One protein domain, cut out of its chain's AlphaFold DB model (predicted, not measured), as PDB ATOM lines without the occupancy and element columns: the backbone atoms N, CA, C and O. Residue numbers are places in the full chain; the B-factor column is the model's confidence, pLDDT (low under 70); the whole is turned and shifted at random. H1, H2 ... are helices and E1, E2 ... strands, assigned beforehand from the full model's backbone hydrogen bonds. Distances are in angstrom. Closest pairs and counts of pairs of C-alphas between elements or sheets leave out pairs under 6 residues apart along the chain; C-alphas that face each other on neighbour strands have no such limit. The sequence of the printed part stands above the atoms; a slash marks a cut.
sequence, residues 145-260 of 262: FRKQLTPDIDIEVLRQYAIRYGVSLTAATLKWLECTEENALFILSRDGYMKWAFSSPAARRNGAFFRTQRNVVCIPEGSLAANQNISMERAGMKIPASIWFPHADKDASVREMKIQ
ATOM      1  N   PHE A 145      18.076  -6.366  42.476       96.25
ATOM      2  CA  PHE A 145      16.625  -6.405  42.671       96.25
ATOM      3  C   PHE A 145      16.150  -7.766  43.194       96.25
ATOM      4  O   PHE A 145      15.344  -7.822  44.120       96.25
ATOM      5  N   ARG A 146      16.703  -8.876  42.677       94.06
ATOM      6  CA  ARG A 146      16.409 -10.230  43.183       94.06
ATOM      7  C   ARG A 146      16.708 -10.392  44.674       94.06
ATOM      8  O   ARG A 146      15.975 -11.103  45.349       94.06
ATOM      9  N   LYS A 147      17.757  -9.742  45.193       94.69
ATOM     10  CA  LYS A 147      18.116  -9.813  46.620       94.69
ATOM     11  C   LYS A 147      17.123  -9.064  47.509       94.69
ATOM     12  O   LYS A 147      17.075  -9.335  48.700       94.69
ATOM     13  N   GLN A 148      16.360  -8.131  46.938       94.94
ATOM     14  CA  GLN A 148      15.359  -7.351  47.667       94.94
ATOM     15  C   GLN A 148      13.999  -8.058  47.752       94.94
ATOM     16  O   GLN A 148      13.131  -7.591  48.489       94.94
ATOM     17  N   LEU A 149      13.780  -9.134  46.983       94.31
ATOM     18  CA  LEU A 149      12.489  -9.817  46.923       94.31
ATOM     19  C   LEU A 149      12.106 -10.407  48.284       94.31
ATOM     20  O   LEU A 149      12.917 -11.032  48.962       94.31
ATOM     21  N   THR A 150      10.834 -10.244  48.637       93.62
ATOM     22  CA  THR A 150      10.215 -10.803  49.842       93.62
ATOM     23  C   THR A 150       8.929 -11.545  49.464       93.62
ATOM     24  O   THR A 150       8.253 -11.117  48.520       93.62
ATOM     25  N   PRO A 151       8.569 -12.638  50.166       87.19
ATOM     26  CA  PRO A 151       7.275 -13.298  49.978       87.19
ATOM     27  C   PRO A 151       6.096 -12.387  50.360       87.19
ATOM     28  O   PRO A 151       5.045 -12.425  49.719       87.19
ATOM     29  N   ASP A 152       6.280 -11.509  51.349       89.88
ATOM     30  CA  ASP A 152       5.237 -10.616  51.861       89.88
ATOM     31  C   ASP A 152       5.156  -9.321  51.045       89.88
ATOM     32  O   ASP A 152       5.316  -8.215  51.559       89.88
ATOM     33  N   ILE A 153       4.947  -9.451  49.734       94.62
ATOM     34  CA  ILE A 153       4.829  -8.289  48.851       94.62
ATOM     35  C   ILE A 153       3.545  -7.515  49.160       94.62
ATOM     36  O   ILE A 153       2.483  -8.111  49.317       94.62
ATOM     37  N   ASP A 154       3.605  -6.194  49.188       95.81
ATOM     38  CA  ASP A 154       2.434  -5.326  49.180       95.81
ATOM     39  C   ASP A 154       2.773  -4.010  48.459       95.81
ATOM     40  O   ASP A 154       3.886  -3.831  47.944       95.81
ATOM     41  N   ILE A 155       1.824  -3.075  48.374       96.50
ATOM     42  CA  ILE A 155       2.096  -1.801  47.692       96.50
ATOM     43  C   ILE A 155       3.156  -0.974  48.437       96.50
ATOM     44  O   ILE A 155       3.881  -0.207  47.802       96.50
ATOM     45  N   GLU A 156       3.272  -1.106  49.757       96.38
ATOM     46  CA  GLU A 156       4.275  -0.372  50.523       96.38
ATOM     47  C   GLU A 156       5.685  -0.900  50.254       96.38
ATOM     48  O   GLU A 156       6.577  -0.111  49.956       96.38
ATOM     49  N   VAL A 157       5.875  -2.217  50.204       97.25
ATOM     50  CA  VAL A 157       7.140  -2.834  49.781       97.25
ATOM     51  C   VAL A 157       7.531  -2.376  48.368       97.25
ATOM     52  O   VAL A 157       8.675  -1.982  48.134       97.25
ATOM     53  N   LEU A 158       6.578  -2.332  47.429       97.50
ATOM     54  CA  LEU A 158       6.824  -1.818  46.075       97.50
ATOM     55  C   LEU A 158       7.213  -0.328  46.070       97.50
ATOM     56  O   LEU A 158       8.060   0.079  45.268       97.50
ATOM     57  N   ARG A 159       6.646   0.491  46.970       96.69
ATOM     58  CA  ARG A 159       7.092   1.881  47.172       96.69
ATOM     59  C   ARG A 159       8.518   1.939  47.704       96.69
ATOM     60  O   ARG A 159       9.282   2.763  47.214       96.69
ATOM     61  N   GLN A 160       8.894   1.074  48.643       97.56
ATOM     62  CA  GLN A 160      10.266   1.030  49.159       97.56
ATOM     63  C   GLN A 160      11.273   0.693  48.053       97.56
ATOM     64  O   GLN A 160      12.325   1.327  47.967       97.56
ATOM     65  N   TYR A 161      10.931  -0.214  47.131       97.88
ATOM     66  CA  TYR A 161      11.748  -0.454  45.936       97.88
ATOM     67  C   TYR A 161      11.843   0.794  45.051       97.88
ATOM     68  O   TYR A 161      12.938   1.174  44.636       97.88
ATOM     69  N   ALA A 162      10.718   1.467  44.792       97.31
ATOM     70  CA  ALA A 162      10.701   2.692  43.996       97.31
ATOM     71  C   ALA A 162      11.585   3.797  44.606       97.31
ATOM     72  O   ALA A 162      12.343   4.439  43.877       97.31
ATOM     73  N   ILE A 163      11.547   3.965  45.933       97.38
ATOM     74  CA  ILE A 163      12.390   4.909  46.681       97.38
ATOM     75  C   ILE A 163      13.865   4.518  46.563       97.38
ATOM     76  O   ILE A 163      14.668   5.347  46.143       97.38
ATOM     77  N   ARG A 164      14.215   3.255  46.859       97.56
ATOM     78  CA  ARG A 164      15.597   2.749  46.799       97.56
ATOM     79  C   ARG A 164      16.241   3.017  45.442       97.56
ATOM     80  O   ARG A 164      17.350   3.532  45.386       97.56
ATOM     81  N   TYR A 165      15.554   2.667  44.355       98.00
ATOM     82  CA  TYR A 165      16.093   2.814  43.000       98.00
ATOM     83  C   TYR A 165      15.872   4.214  42.407       98.00
ATOM     84  O   TYR A 165      16.423   4.532  41.352       98.00
ATOM     85  N   GLY A 166      15.094   5.071  43.077       97.00
ATOM     86  CA  GLY A 166      14.755   6.412  42.607       97.00
ATOM     87  C   GLY A 166      13.977   6.402  41.293       97.00
ATOM     88  O   GLY A 166      14.299   7.186  40.400       97.00
ATOM     89  N   VAL A 167      12.989   5.509  41.178       96.69
ATOM     90  CA  VAL A 167      12.123   5.303  40.001       96.69
ATOM     91  C   VAL A 167      10.643   5.468  40.371       96.69
ATOM     92  O   VAL A 167      10.294   5.653  41.534       96.69
ATOM     93  N   SER A 168       9.740   5.411  39.387       94.31
ATOM     94  CA  SER A 168       8.299   5.425  39.669       94.31
ATOM     95  C   SER A 168       7.824   4.104  40.282       94.31
ATOM     96  O   SER A 168       8.396   3.043  40.023       94.31
ATOM     97  N   LEU A 169       6.717   4.149  41.036       94.75
ATOM     98  CA  LEU A 169       6.065   2.940  41.551       94.75
ATOM     99  C   LEU A 169       5.729   1.967  40.415       94.75
ATOM    100  O   LEU A 169       6.028   0.785  40.516       94.75
ATOM    101  N   THR A 170       5.204   2.476  39.298       94.50
ATOM    102  CA  THR A 170       4.934   1.682  38.092       94.50
ATOM    103  C   THR A 170       6.178   0.944  37.603       94.50
ATOM    104  O   THR A 170       6.103  -0.255  37.348       94.50
ATOM    105  N   ALA A 171       7.324   1.624  37.492       95.12
ATOM    106  CA  ALA A 171       8.564   1.004  37.033       95.12
ATOM    107  C   ALA A 171       9.045  -0.089  38.003       95.12
ATOM    108  O   ALA A 171       9.372  -1.192  37.563       95.12
ATOM    109  N   ALA A 172       9.013   0.178  39.312       97.19
ATOM    110  CA  ALA A 172       9.375  -0.803  40.333       97.19
ATOM    111  C   ALA A 172       8.447  -2.031  40.320       97.19
ATOM    112  O   ALA A 172       8.924  -3.161  40.389       97.19
ATOM    113  N   THR A 173       7.132  -1.838  40.164       97.25
ATOM    114  CA  THR A 173       6.161  -2.939  40.056       97.25
ATOM    115  C   THR A 173       6.375  -3.772  38.795       97.25
ATOM    116  O   THR A 173       6.313  -4.998  38.861       97.25
ATOM    117  N   LEU A 174       6.678  -3.143  37.655       96.25
ATOM    118  CA  LEU A 174       6.998  -3.865  36.420       96.25
ATOM    119  C   LEU A 174       8.290  -4.679  36.556       96.25
ATOM    120  O   LEU A 174       8.319  -5.838  36.146       96.25
ATOM    121  N   LYS A 175       9.333  -4.118  37.185       96.94
ATOM    122  CA  LYS A 175      10.567  -4.860  37.474       96.94
ATOM    123  C   LYS A 175      10.321  -6.014  38.447       96.94
ATOM    124  O   LYS A 175      10.857  -7.101  38.252       96.94
ATOM    125  N   TRP A 176       9.475  -5.820  39.457       97.62
ATOM    126  CA  TRP A 176       9.074  -6.897  40.360       97.62
ATOM    127  C   TRP A 176       8.329  -8.021  39.624       97.62
ATOM    128  O   TRP A 176       8.664  -9.187  39.822       97.62
ATOM    129  N   LEU A 177       7.399  -7.694  38.717       96.81
ATOM    130  CA  LEU A 177       6.707  -8.690  37.885       96.81
ATOM    131  C   LEU A 177       7.663  -9.507  37.005       96.81
ATOM    132  O   LEU A 177       7.400 -10.683  36.757       96.81
ATOM    133  N   GLU A 178       8.749  -8.898  36.526       94.44
ATOM    134  CA  GLU A 178       9.794  -9.569  35.742       94.44
ATOM    135  C   GLU A 178      10.594 -10.579  36.585       94.44
ATOM    136  O   GLU A 178      11.019 -11.622  36.084       94.44
ATOM    137  N   CYS A 179      10.792 -10.271  37.869       93.62
ATOM    138  CA  CYS A 179      11.633 -11.041  38.783       93.62
ATOM    139  C   CYS A 179      10.876 -12.100  39.595       93.62
ATOM    140  O   CYS A 179      11.501 -13.060  40.044       93.62
ATOM    141  N   THR A 180       9.577 -11.908  39.828       94.56
ATOM    142  CA  THR A 180       8.782 -12.756  40.721       94.56
ATOM    143  C   THR A 180       8.431 -14.107  40.099       94.56
ATOM    144  O   THR A 180       8.147 -14.219  38.904       94.56
ATOM    145  N   GLU A 181       8.403 -15.140  40.938       93.31
ATOM    146  CA  GLU A 181       7.897 -16.469  40.578       93.31
ATOM    147  C   GLU A 181       6.391 -16.612  40.863       93.31
ATOM    148  O   GLU A 181       5.759 -17.564  40.404       93.31
ATOM    149  N   GLU A 182       5.799 -15.632  41.553       94.25
ATOM    150  CA  GLU A 182       4.378 -15.599  41.887       94.25
ATOM    151  C   GLU A 182       3.490 -15.367  40.659       94.25
ATOM    152  O   GLU A 182       3.854 -14.676  39.698       94.25
ATOM    153  N   ASN A 183       2.261 -15.887  40.713       95.69
ATOM    154  CA  ASN A 183       1.219 -15.546  39.747       95.69
ATOM    155  C   ASN A 183       0.667 -14.155  40.071       95.69
ATOM    156  O   ASN A 183      -0.217 -14.013  40.913       95.69
ATOM    157  N   ALA A 184       1.182 -13.128  39.399       96.94
ATOM    158  CA  ALA A 184       0.831 -11.746  39.680       96.94
ATOM    159  C   ALA A 184       0.493 -10.964  38.411       96.94
ATOM    160  O   ALA A 184       1.025 -11.225  37.328       96.94
ATOM    161  N   LEU A 185      -0.404  -9.991  38.565       97.56
ATOM    162  CA  LEU A 185      -0.781  -9.047  37.526       97.56
ATOM    163  C   LEU A 185      -0.704  -7.621  38.067       97.56
ATOM    164  O   LEU A 185      -1.009  -7.371  39.230       97.56
ATOM    165  N   PHE A 186      -0.344  -6.686  37.195       97.81
ATOM    166  CA  PHE A 186      -0.400  -5.256  37.458       97.81
ATOM    167  C   PHE A 186      -1.265  -4.584  36.401       97.81
ATOM    168  O   PHE A 186      -1.014  -4.717  35.201       97.81
ATOM    169  N   ILE A 187      -2.304  -3.886  36.851       97.12
ATOM    170  CA  ILE A 187      -3.347  -3.328  35.996       97.12
ATOM    171  C   ILE A 187      -3.440  -1.832  36.269       97.12
ATOM    172  O   ILE A 187      -3.612  -1.417  37.413       97.12
ATOM    173  N   LEU A 188      -3.380  -1.032  35.206       95.69
ATOM    174  CA  LEU A 188      -3.828   0.355  35.246       95.69
ATOM    175  C   LEU A 188      -5.195   0.431  34.590       95.69
ATOM    176  O   LEU A 188      -5.376  -0.007  33.451       95.69
ATOM    177  N   SER A 189      -6.141   1.031  35.296       94.75
ATOM    178  CA  SER A 189      -7.499   1.228  34.817       94.75
ATOM    179  C   SER A 189      -7.905   2.693  34.891       94.75
ATOM    180  O   SER A 189      -7.337   3.470  35.659       94.75
ATOM    181  N   ARG A 190      -8.856   3.069  34.041       93.50
ATOM    182  CA  ARG A 190      -9.469   4.392  33.995       93.50
ATOM    183  C   ARG A 190     -10.907   4.237  33.508       93.50
ATOM    184  O   ARG A 190     -11.159   3.459  32.592       93.50
ATOM    185  N   ASP A 191     -11.833   4.955  34.139       92.50
ATOM    186  CA  ASP A 191     -13.250   5.002  33.754       92.50
ATOM    187  C   ASP A 191     -13.915   3.608  33.658       92.50
ATOM    188  O   ASP A 191     -14.777   3.373  32.822       92.50
ATOM    189  N   GLY A 192     -13.498   2.660  34.513       93.94
ATOM    190  CA  GLY A 192     -14.029   1.287  34.543       93.94
ATOM    191  C   GLY A 192     -13.400   0.320  33.532       93.94
ATOM    192  O   GLY A 192     -13.792  -0.846  33.479       93.94
ATOM    193  N   TYR A 193     -12.395   0.758  32.771       96.06
ATOM    194  CA  TYR A 193     -11.722  -0.052  31.754       96.06
ATOM    195  C   TYR A 193     -10.220  -0.157  32.009       96.06
ATOM    196  O   TYR A 193      -9.584   0.760  32.530       96.06
ATOM    197  N   MET A 194      -9.620  -1.277  31.615       96.50
ATOM    198  CA  MET A 194      -8.173  -1.467  31.674       96.50
ATOM    199  C   MET A 194      -7.488  -0.640  30.578       96.50
ATOM    200  O   MET A 194      -7.698  -0.890  29.392       96.50
ATOM    201  N   LYS A 195      -6.608   0.293  30.962       94.31
ATOM    202  CA  LYS A 195      -5.703   0.968  30.018       94.31
ATOM    203  C   LYS A 195      -4.615   0.000  29.552       94.31
ATOM    204  O   LYS A 195      -4.312  -0.084  28.368       94.31
ATOM    205  N   TRP A 196      -4.026  -0.727  30.497       95.38
ATOM    206  CA  TRP A 196      -3.068  -1.794  30.231       95.38
ATOM    207  C   TRP A 196      -3.027  -2.786  31.392       95.38
ATOM    208  O   TRP A 196      -3.475  -2.495  32.502       95.38
ATOM    209  N   ALA A 197      -2.477  -3.967  31.120       96.50
ATOM    210  CA  ALA A 197      -2.283  -5.021  32.102       96.50
ATOM    211  C   ALA A 197      -0.993  -5.780  31.775       96.50
ATOM    212  O   ALA A 197      -0.761  -6.138  30.618       96.50
ATOM    213  N   PHE A 198      -0.185  -6.043  32.796       96.88
ATOM    214  CA  PHE A 198       1.030  -6.841  32.698       96.88
ATOM    215  C   PHE A 198       0.919  -8.048  33.621       96.88
ATOM    216  O   PHE A 198       0.454  -7.922  34.750       96.88
ATOM    217  N   SER A 199       1.358  -9.205  33.136       97.62
ATOM    218  CA  SER A 199       1.389 -10.454  33.901       97.62
ATOM    219  C   SER A 199       2.830 -10.855  34.167       97.62
ATOM    220  O   SER A 199       3.674 -10.722  33.274       97.62
ATOM    221  N   SER A 200       3.094 -11.417  35.345       97.50
ATOM    222  CA  SER A 200       4.357 -12.109  35.600       97.50
ATOM    223  C   SER A 200       4.533 -13.277  34.616       97.50
ATOM    224  O   SER A 200       3.543 -13.800  34.076       97.50
ATOM    225  N   PRO A 201       5.772 -13.745  34.375       97.00
ATOM    226  CA  PRO A 201       6.007 -14.921  33.542       97.00
ATOM    227  C   PRO A 201       5.213 -16.152  34.004       97.00
ATOM    228  O   PRO A 201       4.702 -16.893  33.165       97.00
ATOM    229  N   ALA A 202       5.072 -16.354  35.320       96.50
ATOM    230  CA  ALA A 202       4.291 -17.451  35.891       96.50
ATOM    231  C   ALA A 202       2.790 -17.311  35.588       96.50
ATOM    232  O   ALA A 202       2.210 -18.222  34.996       96.50
ATOM    233  N   ALA A 203       2.198 -16.143  35.870       96.50
ATOM    234  CA  ALA A 203       0.790 -15.873  35.578       96.50
ATOM    235  C   ALA A 203       0.479 -16.059  34.089       96.50
ATOM    236  O   ALA A 203      -0.496 -16.715  33.722       96.50
ATOM    237  N   ARG A 204       1.355 -15.553  33.212       96.06
ATOM    238  CA  ARG A 204       1.179 -15.676  31.763       96.06
ATOM    239  C   ARG A 204       1.213 -17.130  31.292       96.06
ATOM    240  O   ARG A 204       0.371 -17.503  30.478       96.06
ATOM    241  N   ARG A 205       2.155 -17.941  31.793       95.62
ATOM    242  CA  ARG A 205       2.225 -19.386  31.488       95.62
ATOM    243  C   ARG A 205       0.966 -20.125  31.936       95.62
ATOM    244  O   ARG A 205       0.526 -21.027  31.235       95.62
ATOM    245  N   ASN A 206       0.365 -19.688  33.039       93.25
ATOM    246  CA  ASN A 206      -0.870 -20.248  33.585       93.25
ATOM    247  C   ASN A 206      -2.150 -19.657  32.958       93.25
ATOM    248  O   ASN A 206      -3.249 -19.931  33.427       93.25
ATOM    249  N   GLY A 207      -2.033 -18.847  31.900       92.81
ATOM    250  CA  GLY A 207      -3.178 -18.274  31.187       92.81
ATOM    251  C   GLY A 207      -3.801 -17.033  31.838       92.81
ATOM    252  O   GLY A 207      -4.772 -16.499  31.308       92.81
ATOM    253  N   ALA A 208      -3.236 -16.525  32.934       95.06
ATOM    254  CA  ALA A 208      -3.714 -15.332  33.624       95.06
ATOM    255  C   ALA A 208      -3.121 -14.053  32.997       95.06
ATOM    256  O   ALA A 208      -2.057 -13.563  33.391       95.06
ATOM    257  N   PHE A 209      -3.796 -13.512  31.978       95.56
ATOM    258  CA  PHE A 209      -3.431 -12.255  31.312       95.56
ATOM    259  C   PHE A 209      -4.637 -11.586  30.638       95.56
ATOM    260  O   PHE A 209      -5.601 -12.249  30.265       95.56
ATOM    261  N   PHE A 210      -4.536 -10.276  30.384       95.12
ATOM    262  CA  PHE A 210      -5.539  -9.512  29.634       95.12
ATOM    263  C   PHE A 210      -4.937  -8.912  28.357       95.12
ATOM    264  O   PHE A 210      -3.856  -8.326  28.372       95.12
ATOM    265  N   ARG A 211      -5.634  -9.055  27.221       92.56
ATOM    266  CA  ARG A 211      -5.202  -8.525  25.911       92.56
ATOM    267  C   ARG A 211      -5.774  -7.127  25.662       92.56
ATOM    268  O   ARG A 211      -6.658  -6.962  24.825       92.56
ATOM    269  N   THR A 212      -5.240  -6.141  26.375       90.62
ATOM    270  CA  THR A 212      -5.706  -4.739  26.376       90.62
ATOM    271  C   THR A 212      -5.342  -3.949  25.115       90.62
ATOM    272  O   THR A 212      -6.050  -3.024  24.750       90.62
ATOM    273  N   GLN A 213      -4.294  -4.339  24.380       82.56
ATOM    274  CA  GLN A 213      -3.892  -3.640  23.143       82.56
ATOM    275  C   GLN A 213      -4.884  -3.791  21.981       82.56
ATOM    276  O   GLN A 213      -4.869  -2.994  21.051       82.56
ATOM    277  N   ARG A 214      -5.693  -4.858  21.981       82.50
ATOM    278  CA  ARG A 214      -6.610  -5.189  20.874       82.50
ATOM    279  C   ARG A 214      -8.079  -5.153  21.273       82.50
ATOM    280  O   ARG A 214      -8.930  -5.248  20.401       82.50
ATOM    281  N   ASN A 215      -8.367  -5.071  22.570       88.81
ATOM    282  CA  ASN A 215      -9.719  -5.179  23.095       88.81
ATOM    283  C   ASN A 215      -9.915  -4.167  24.215       88.81
ATOM    284  O   ASN A 215      -9.036  -3.989  25.058       88.81
ATOM    285  N   VAL A 216     -11.109  -3.589  24.260       91.69
ATOM    286  CA  VAL A 216     -11.593  -2.886  25.443       91.69
ATOM    287  C   VAL A 216     -11.950  -3.944  26.482       91.69
ATOM    288  O   VAL A 216     -12.805  -4.792  26.236       91.69
ATOM    289  N   VAL A 217     -11.260  -3.926  27.621       95.62
ATOM    290  CA  VAL A 217     -11.474  -4.890  28.706       95.62
ATOM    291  C   VAL A 217     -12.015  -4.141  29.917       95.62
ATOM    292  O   VAL A 217     -11.338  -3.265  30.457       95.62
ATOM    293  N   CYS A 218     -13.242  -4.466  30.321       96.44
ATOM    294  CA  CYS A 218     -13.865  -3.899  31.513       96.44
ATOM    295  C   CYS A 218     -13.186  -4.421  32.782       96.44
ATOM    296  O   CYS A 218     -12.719  -5.562  32.832       96.44
ATOM    297  N   ILE A 219     -13.182  -3.600  33.825       97.31
ATOM    298  CA  ILE A 219     -12.877  -4.061  35.174       97.31
ATOM    299  C   ILE A 219     -14.055  -4.922  35.661       97.31
ATOM    300  O   ILE A 219     -15.193  -4.460  35.580       97.31
ATOM    301  N   PRO A 220     -13.821  -6.163  36.132       96.38
ATOM    302  CA  PRO A 220     -14.901  -7.045  36.555       96.38
ATOM    303  C   PRO A 220     -15.709  -6.469  37.719       96.38
ATOM    304  O   PRO A 220     -15.143  -5.985  38.707       96.38
ATOM    305  N   GLU A 221     -17.033  -6.572  37.628       93.25
ATOM    306  CA  GLU A 221     -17.927  -6.255  38.740       93.25
ATOM    307  C   GLU A 221     -17.619  -7.168  39.939       93.25
ATOM    308  O   GLU A 221     -17.371  -8.363  39.786       93.25
ATOM    309  N   GLY A 222     -17.582  -6.596  41.145       93.19
ATOM    310  CA  GLY A 222     -17.208  -7.312  42.373       93.19
ATOM    311  C   GLY A 222     -15.705  -7.354  42.677       93.19
ATOM    312  O   GLY A 222     -15.334  -7.759  43.776       93.19
ATOM    313  N   SER A 223     -14.841  -6.898  41.762       96.62
ATOM    314  CA  SER A 223     -13.421  -6.668  42.069       96.62
ATOM    315  C   SER A 223     -13.224  -5.468  43.000       96.62
ATOM    316  O   SER A 223     -14.048  -4.546  43.055       96.62
ATOM    317  N   LEU A 224     -12.090  -5.435  43.702       95.38
ATOM    318  CA  LEU A 224     -11.709  -4.271  44.506       95.38
ATOM    319  C   LEU A 224     -11.471  -3.039  43.615       95.38
ATOM    320  O   LEU A 224     -11.845  -1.918  43.970       95.38
ATOM    321  N   ALA A 225     -10.910  -3.247  42.423       94.50
ATOM    322  CA  ALA A 225     -10.701  -2.232  41.401       94.50
ATOM    323  C   ALA A 225     -12.010  -1.530  40.999       94.50
ATOM    324  O   ALA A 225     -12.020  -0.301  40.915       94.50
ATOM    325  N   ALA A 226     -13.117  -2.267  40.843       95.44
ATOM    326  CA  ALA A 226     -14.433  -1.700  40.526       95.44
ATOM    327  C   ALA A 226     -15.085  -0.942  41.700       95.44
ATOM    328  O   ALA A 226     -15.963  -0.105  41.485       95.44
ATOM    329  N   ASN A 227     -14.677  -1.209  42.945       94.06
ATOM    330  CA  ASN A 227     -15.312  -0.626  44.126       94.06
ATOM    331  C   ASN A 227     -14.898   0.842  44.347       94.06
ATOM    332  O   ASN A 227     -13.804   1.121  44.836       94.06
ATOM    333  N   GLN A 228     -15.786   1.786  44.033       90.50
ATOM    334  CA  GLN A 228     -15.529   3.229  44.165       90.50
ATOM    335  C   GLN A 228     -15.431   3.722  45.617       90.50
ATOM    336  O   GLN A 228     -14.844   4.772  45.860       90.50
ATOM    337  N   ASN A 229     -15.947   2.964  46.589       92.44
ATOM    338  CA  ASN A 229     -15.881   3.339  48.007       92.44
ATOM    339  C   ASN A 229     -14.508   3.055  48.631       92.44
ATOM    340  O   ASN A 229     -14.225   3.523  49.731       92.44
ATOM    341  N   ILE A 230     -13.661   2.277  47.950       90.62
ATOM    342  CA  ILE A 230     -12.309   1.952  48.403       90.62
ATOM    343  C   ILE A 230     -11.326   2.610  47.442       90.62
ATOM    344  O   ILE A 230     -11.103   2.125  46.331       90.62
ATOM    345  N   SER A 231     -10.730   3.719  47.876       88.88
ATOM    346  CA  SER A 231      -9.673   4.405  47.128       88.88
ATOM    347  C   SER A 231      -8.331   3.683  47.251       88.88
ATOM    348  O   SER A 231      -7.540   3.658  46.306       88.88
ATOM    349  N   MET A 232      -8.058   3.082  48.414       92.94
ATOM    350  CA  MET A 232      -6.766   2.485  48.734       92.94
ATOM    351  C   MET A 232      -6.915   1.244  49.612       92.94
ATOM    352  O   MET A 232      -7.590   1.276  50.634       92.94
ATOM    353  N   GLU A 233      -6.215   0.181  49.234       95.94
ATOM    354  CA  GLU A 233      -6.058  -1.055  49.997       95.94
ATOM    355  C   GLU A 233      -4.680  -1.635  49.660       95.94
ATOM    356  O   GLU A 233      -4.476  -2.240  48.604       95.94
ATOM    357  N   ARG A 234      -3.691  -1.334  50.509       94.62
ATOM    358  CA  ARG A 234      -2.271  -1.585  50.212       94.62
ATOM    359  C   ARG A 234      -1.841  -3.007  50.545       94.62
ATOM    360  O   ARG A 234      -1.050  -3.553  49.784       94.62
ATOM    361  N   ALA A 235      -2.354  -3.565  51.644       94.62
ATOM    362  CA  ALA A 235      -2.037  -4.918  52.104       94.62
ATOM    363  C   ALA A 235      -2.746  -5.973  51.242       94.62
ATOM    364  O   ALA A 235      -2.221  -7.062  50.991       94.62
ATOM    365  N   GLY A 236      -3.918  -5.600  50.729       95.31
ATOM    366  CA  GLY A 236      -4.690  -6.383  49.788       95.31
ATOM    367  C   GLY A 236      -5.775  -7.216  50.456       95.31
ATOM    368  O   GLY A 236      -5.665  -7.645  51.602       95.31
ATOM    369  N   MET A 237      -6.833  -7.479  49.698       95.75
ATOM    370  CA  MET A 237      -7.984  -8.266  50.116       95.75
ATOM    371  C   MET A 237      -8.041  -9.566  49.324       95.75
ATOM    372  O   MET A 237      -7.856  -9.580  48.107       95.75
ATOM    373  N   LYS A 238      -8.312 -10.676  50.011       96.75
ATOM    374  CA  LYS A 238      -8.505 -11.970  49.360       96.75
ATOM    375  C   LYS A 238      -9.915 -12.046  48.780       96.75
ATOM    376  O   LYS A 238     -10.886 -11.936  49.523       96.75
ATOM    377  N   ILE A 239     -10.016 -12.274  47.476       96.50
ATOM    378  CA  ILE A 239     -11.288 -12.449  46.765       96.50
ATOM    379  C   ILE A 239     -11.242 -13.710  45.884       96.50
ATOM    380  O   ILE A 239     -10.145 -14.179  45.553       96.50
ATOM    381  N   PRO A 240     -12.394 -14.284  45.490       97.31
ATOM    382  CA  PRO A 240     -12.430 -15.405  44.554       97.31
ATOM    383  C   PRO A 240     -11.728 -15.069  43.234       97.31
ATOM    384  O   PRO A 240     -11.988 -14.029  42.627       97.31
ATOM    385  N   ALA A 241     -10.861 -15.964  42.756       96.69
ATOM    386  CA  ALA A 241     -10.140 -15.760  41.498       96.69
ATOM    387  C   ALA A 241     -11.089 -15.713  40.290       96.69
ATOM    388  O   ALA A 241     -10.786 -15.051  39.296       96.69
ATOM    389  N   SER A 242     -12.254 -16.358  40.403       96.25
ATOM    390  CA  SER A 242     -13.315 -16.376  39.393       96.25
ATOM    391  C   SER A 242     -13.864 -14.994  39.030       96.25
ATOM    392  O   SER A 242     -14.366 -14.830  37.921       96.25
ATOM    393  N   ILE A 243     -13.715 -13.994  39.912       96.88
ATOM    394  CA  ILE A 243     -14.077 -12.596  39.625       96.88
ATOM    395  C   ILE A 243     -13.216 -12.043  38.483       96.88
ATOM    396  O   ILE A 243     -13.730 -11.403  37.571       96.88
ATOM    397  N   TRP A 244     -11.909 -12.314  38.505       96.75
ATOM    398  CA  TRP A 244     -10.980 -11.855  37.469       96.75
ATOM    399  C   TRP A 244     -10.847 -12.840  36.307       96.75
ATOM    400  O   TRP A 244     -10.652 -12.429  35.163       96.75
ATOM    401  N   PHE A 245     -10.961 -14.137  36.587       95.62
ATOM    402  CA  PHE A 245     -10.738 -15.212  35.627       95.62
ATOM    403  C   PHE A 245     -11.881 -16.231  35.719       95.62
ATOM    404  O   PHE A 245     -11.793 -17.154  36.523       95.62
ATOM    405  N   PRO A 246     -12.930 -16.141  34.879       92.62
ATOM    406  CA  PRO A 246     -14.123 -16.994  34.982       92.62
ATOM    407  C   PRO A 246     -13.866 -18.510  34.940       92.62
ATOM    408  O   PRO A 246     -14.705 -19.292  35.375       92.62
ATOM    409  N   HIS A 247     -12.716 -18.928  34.405       91.00
ATOM    410  CA  HIS A 247     -12.291 -20.328  34.316       91.00
ATOM    411  C   HIS A 247     -11.353 -20.768  35.450       91.00
ATOM    412  O   HIS A 247     -10.858 -21.892  35.417       91.00
ATOM    413  N   ALA A 248     -11.059 -19.892  36.415       93.06
ATOM    414  CA  ALA A 248     -10.276 -20.258  37.585       93.06
ATOM    415  C   ALA A 248     -11.004 -21.321  38.416       93.06
ATOM    416  O   ALA A 248     -12.235 -21.399  38.419       93.06
ATOM    417  N   ASP A 249     -10.222 -22.124  39.137       92.88
ATOM    418  CA  ASP A 249     -10.754 -23.089  40.093       92.88
ATOM    419  C   ASP A 249     -11.667 -22.392  41.120       92.88
ATOM    420  O   ASP A 249     -11.439 -21.238  41.494       92.88
ATOM    421  N   LYS A 250     -12.715 -23.087  41.573       91.50
ATOM    422  CA  LYS A 250     -13.710 -22.535  42.504       91.50
ATOM    423  C   LYS A 250     -13.107 -22.170  43.859       91.50
ATOM    424  O   LYS A 250     -13.582 -21.222  44.482       91.50
ATOM    425  N   ASP A 251     -12.066 -22.886  44.276       94.75
ATOM    426  CA  ASP A 251     -11.368 -22.653  45.539       94.75
ATOM    427  C   ASP A 251     -10.166 -21.705  45.365       94.75
ATOM    428  O   ASP A 251      -9.535 -21.285  46.343       94.75
ATOM    429  N   ALA A 252      -9.846 -21.318  44.123       95.19
ATOM    430  CA  ALA A 252      -8.784 -20.365  43.849       95.19
ATOM    431  C   ALA A 252      -9.181 -18.946  44.270       95.19
ATOM    432  O   ALA A 252     -10.320 -18.488  44.163       95.19
ATOM    433  N   SER A 253      -8.178 -18.205  44.719       96.38
ATOM    434  CA  SER A 253      -8.337 -16.841  45.206       96.38
ATOM    435  C   SER A 253      -7.169 -15.984  44.759       96.38
ATOM    436  O   SER A 253      -6.066 -16.482  44.536       96.38
ATOM    437  N   VAL A 254      -7.423 -14.687  44.641       96.06
ATOM    438  CA  VAL A 254      -6.395 -13.675  44.406       96.06
ATOM    439  C   VAL A 254      -6.370 -12.723  45.591       96.06
ATOM    440  O   VAL A 254      -7.409 -12.427  46.182       96.06
ATOM    441  N   ARG A 255      -5.178 -12.247  45.957       97.06
ATOM    442  CA  ARG A 255      -5.030 -11.112  46.870       97.06
ATOM    443  C   ARG A 255      -4.956  -9.847  46.023       97.06
ATOM    444  O   ARG A 255      -3.945  -9.607  45.369       97.06
ATOM    445  N   GLU A 256      -6.030  -9.073  46.014       97.00
ATOM    446  CA  GLU A 256      -6.144  -7.853  45.223       97.00
ATOM    447  C   GLU A 256      -5.742  -6.633  46.055       97.00
ATOM    448  O   GLU A 256      -6.257  -6.437  47.151       97.00
ATOM    449  N   MET A 257      -4.833  -5.810  45.533       97.06
ATOM    450  CA  MET A 257      -4.417  -4.542  46.138       97.06
ATOM    451  C   MET A 257      -4.859  -3.387  45.241       97.06
ATOM    452  O   MET A 257      -4.894  -3.529  44.017       97.06
ATOM    453  N   LYS A 258      -5.145  -2.225  45.830       95.56
ATOM    454  CA  LYS A 258      -5.613  -1.047  45.096       95.56
ATOM    455  C   LYS A 258      -4.955   0.233  45.586       95.56
ATOM    456  O   LYS A 258      -4.845   0.484  46.783       95.56
ATOM    457  N   ILE A 259      -4.586   1.080  44.634       94.75
ATOM    458  CA  ILE A 259      -4.335   2.501  44.851       94.75
ATOM    459  C   ILE A 259      -4.998   3.293  43.736       94.75
ATOM    460  O   ILE A 259      -4.942   2.903  42.570       94.75
ATOM    461  N   GLN A 260      -5.596   4.414  44.101       90.31
ATOM    462  CA  GLN A 260      -6.116   5.400  43.173       90.31
ATOM    463  C   GLN A 260      -5.185   6.615  43.186       90.31
ATOM    464  O   GLN A 260      -4.755   7.044  44.255       90.31
TER     465      GLN A 260
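This is residues 145 to 260 of the 262 residues of the protein "ImmA/IrrE family metallo-endopeptidase" of Citrobacter freundii (UniProt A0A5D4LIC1). Look for a rounded domain in which three helices, H1, H2 and H3, cluster at one end of the longest axis, while two two-stranded hairpins, E1 with E2 and E3 with E4, lie on either side of the domain's middle. H3 packs on the first hairpin and the first residues of H2 reach the second; residues 217 to 224 pass from one hairpin to the other on the side away from these helices. The printed part has 116 residues, with four named helices and four named strands in the order H1 H2 H3 E1 E2 H4 E3 E4, two antiparallel sheets of two strands each, and a mixed class. It is compact, with a radius of gyration of the C-alphas of 14.0 A and spans of 36 by 30 by 29 A.

Start at H1, residues 145 to 148, and H3, residues 169 to 179, which only just touch, with 3 pairs of C-alphas within 8 A; the closest are those of Arg 146 and Cys 179, 6.5 A apart. H2, residues 155 to 165, touches H3 about perpendicular, at 86 degrees, closest at the C-alphas of Ala 162 and Ala 172, 5.2 A. Next comes the hairpin of E1, residues 185 to 190, and E2, residues 193 to 199, antiparallel at 166 degrees; N 186 and O 198 are within hydrogen-bond range at 2.9 A. The closest C-alphas of H3 and E2 are those of Leu 177 and Ser 199, 6.9 A. H4, residues 201 to 205, is close to H3 but not clearly touching: the closest C-alphas, of Glu 178 and Pro 201, are 6.9 A apart. The other hairpin is E3, residues 232 to 240, and E4, residues 253 to 259, antiparallel at 156 degrees, with N 237 and O 256 at 2.8 A. E3 bends by 91 degrees at residue 235, and the closest C-alphas of H2 and E3 are those of Ile 155 and Arg 234, 5.0 A. E1 is apart from E4. In H2, H3 and H4 every O i to N i+4 pair is within hydrogen-bond range; H1 is too short for one.

Find C-alpha 145 at (16.625, -6.405, 42.671), where H1 begins its 5.2 A. H2 runs 15.5 A and H3 15.3 A. From C-alpha 185 at (-0.781, -9.047, 37.526), E1 runs 16.4 A; E2 runs 16.9 A and H4 6.2 A. E3 spans 19.2 A, and E4 runs 19.8 A to C-alpha 259 at (-4.335, 2.501, 44.851).

The C-alphas farthest apart, of Gly 166 and Lys 250, are 40.6 A apart. The printed part has no cut. The links H4 to E3, 26 residues, and E3 to E4, 12 residues, are long. Mean pLDDT of the printed part is 94.9, and no printed residue is under 70.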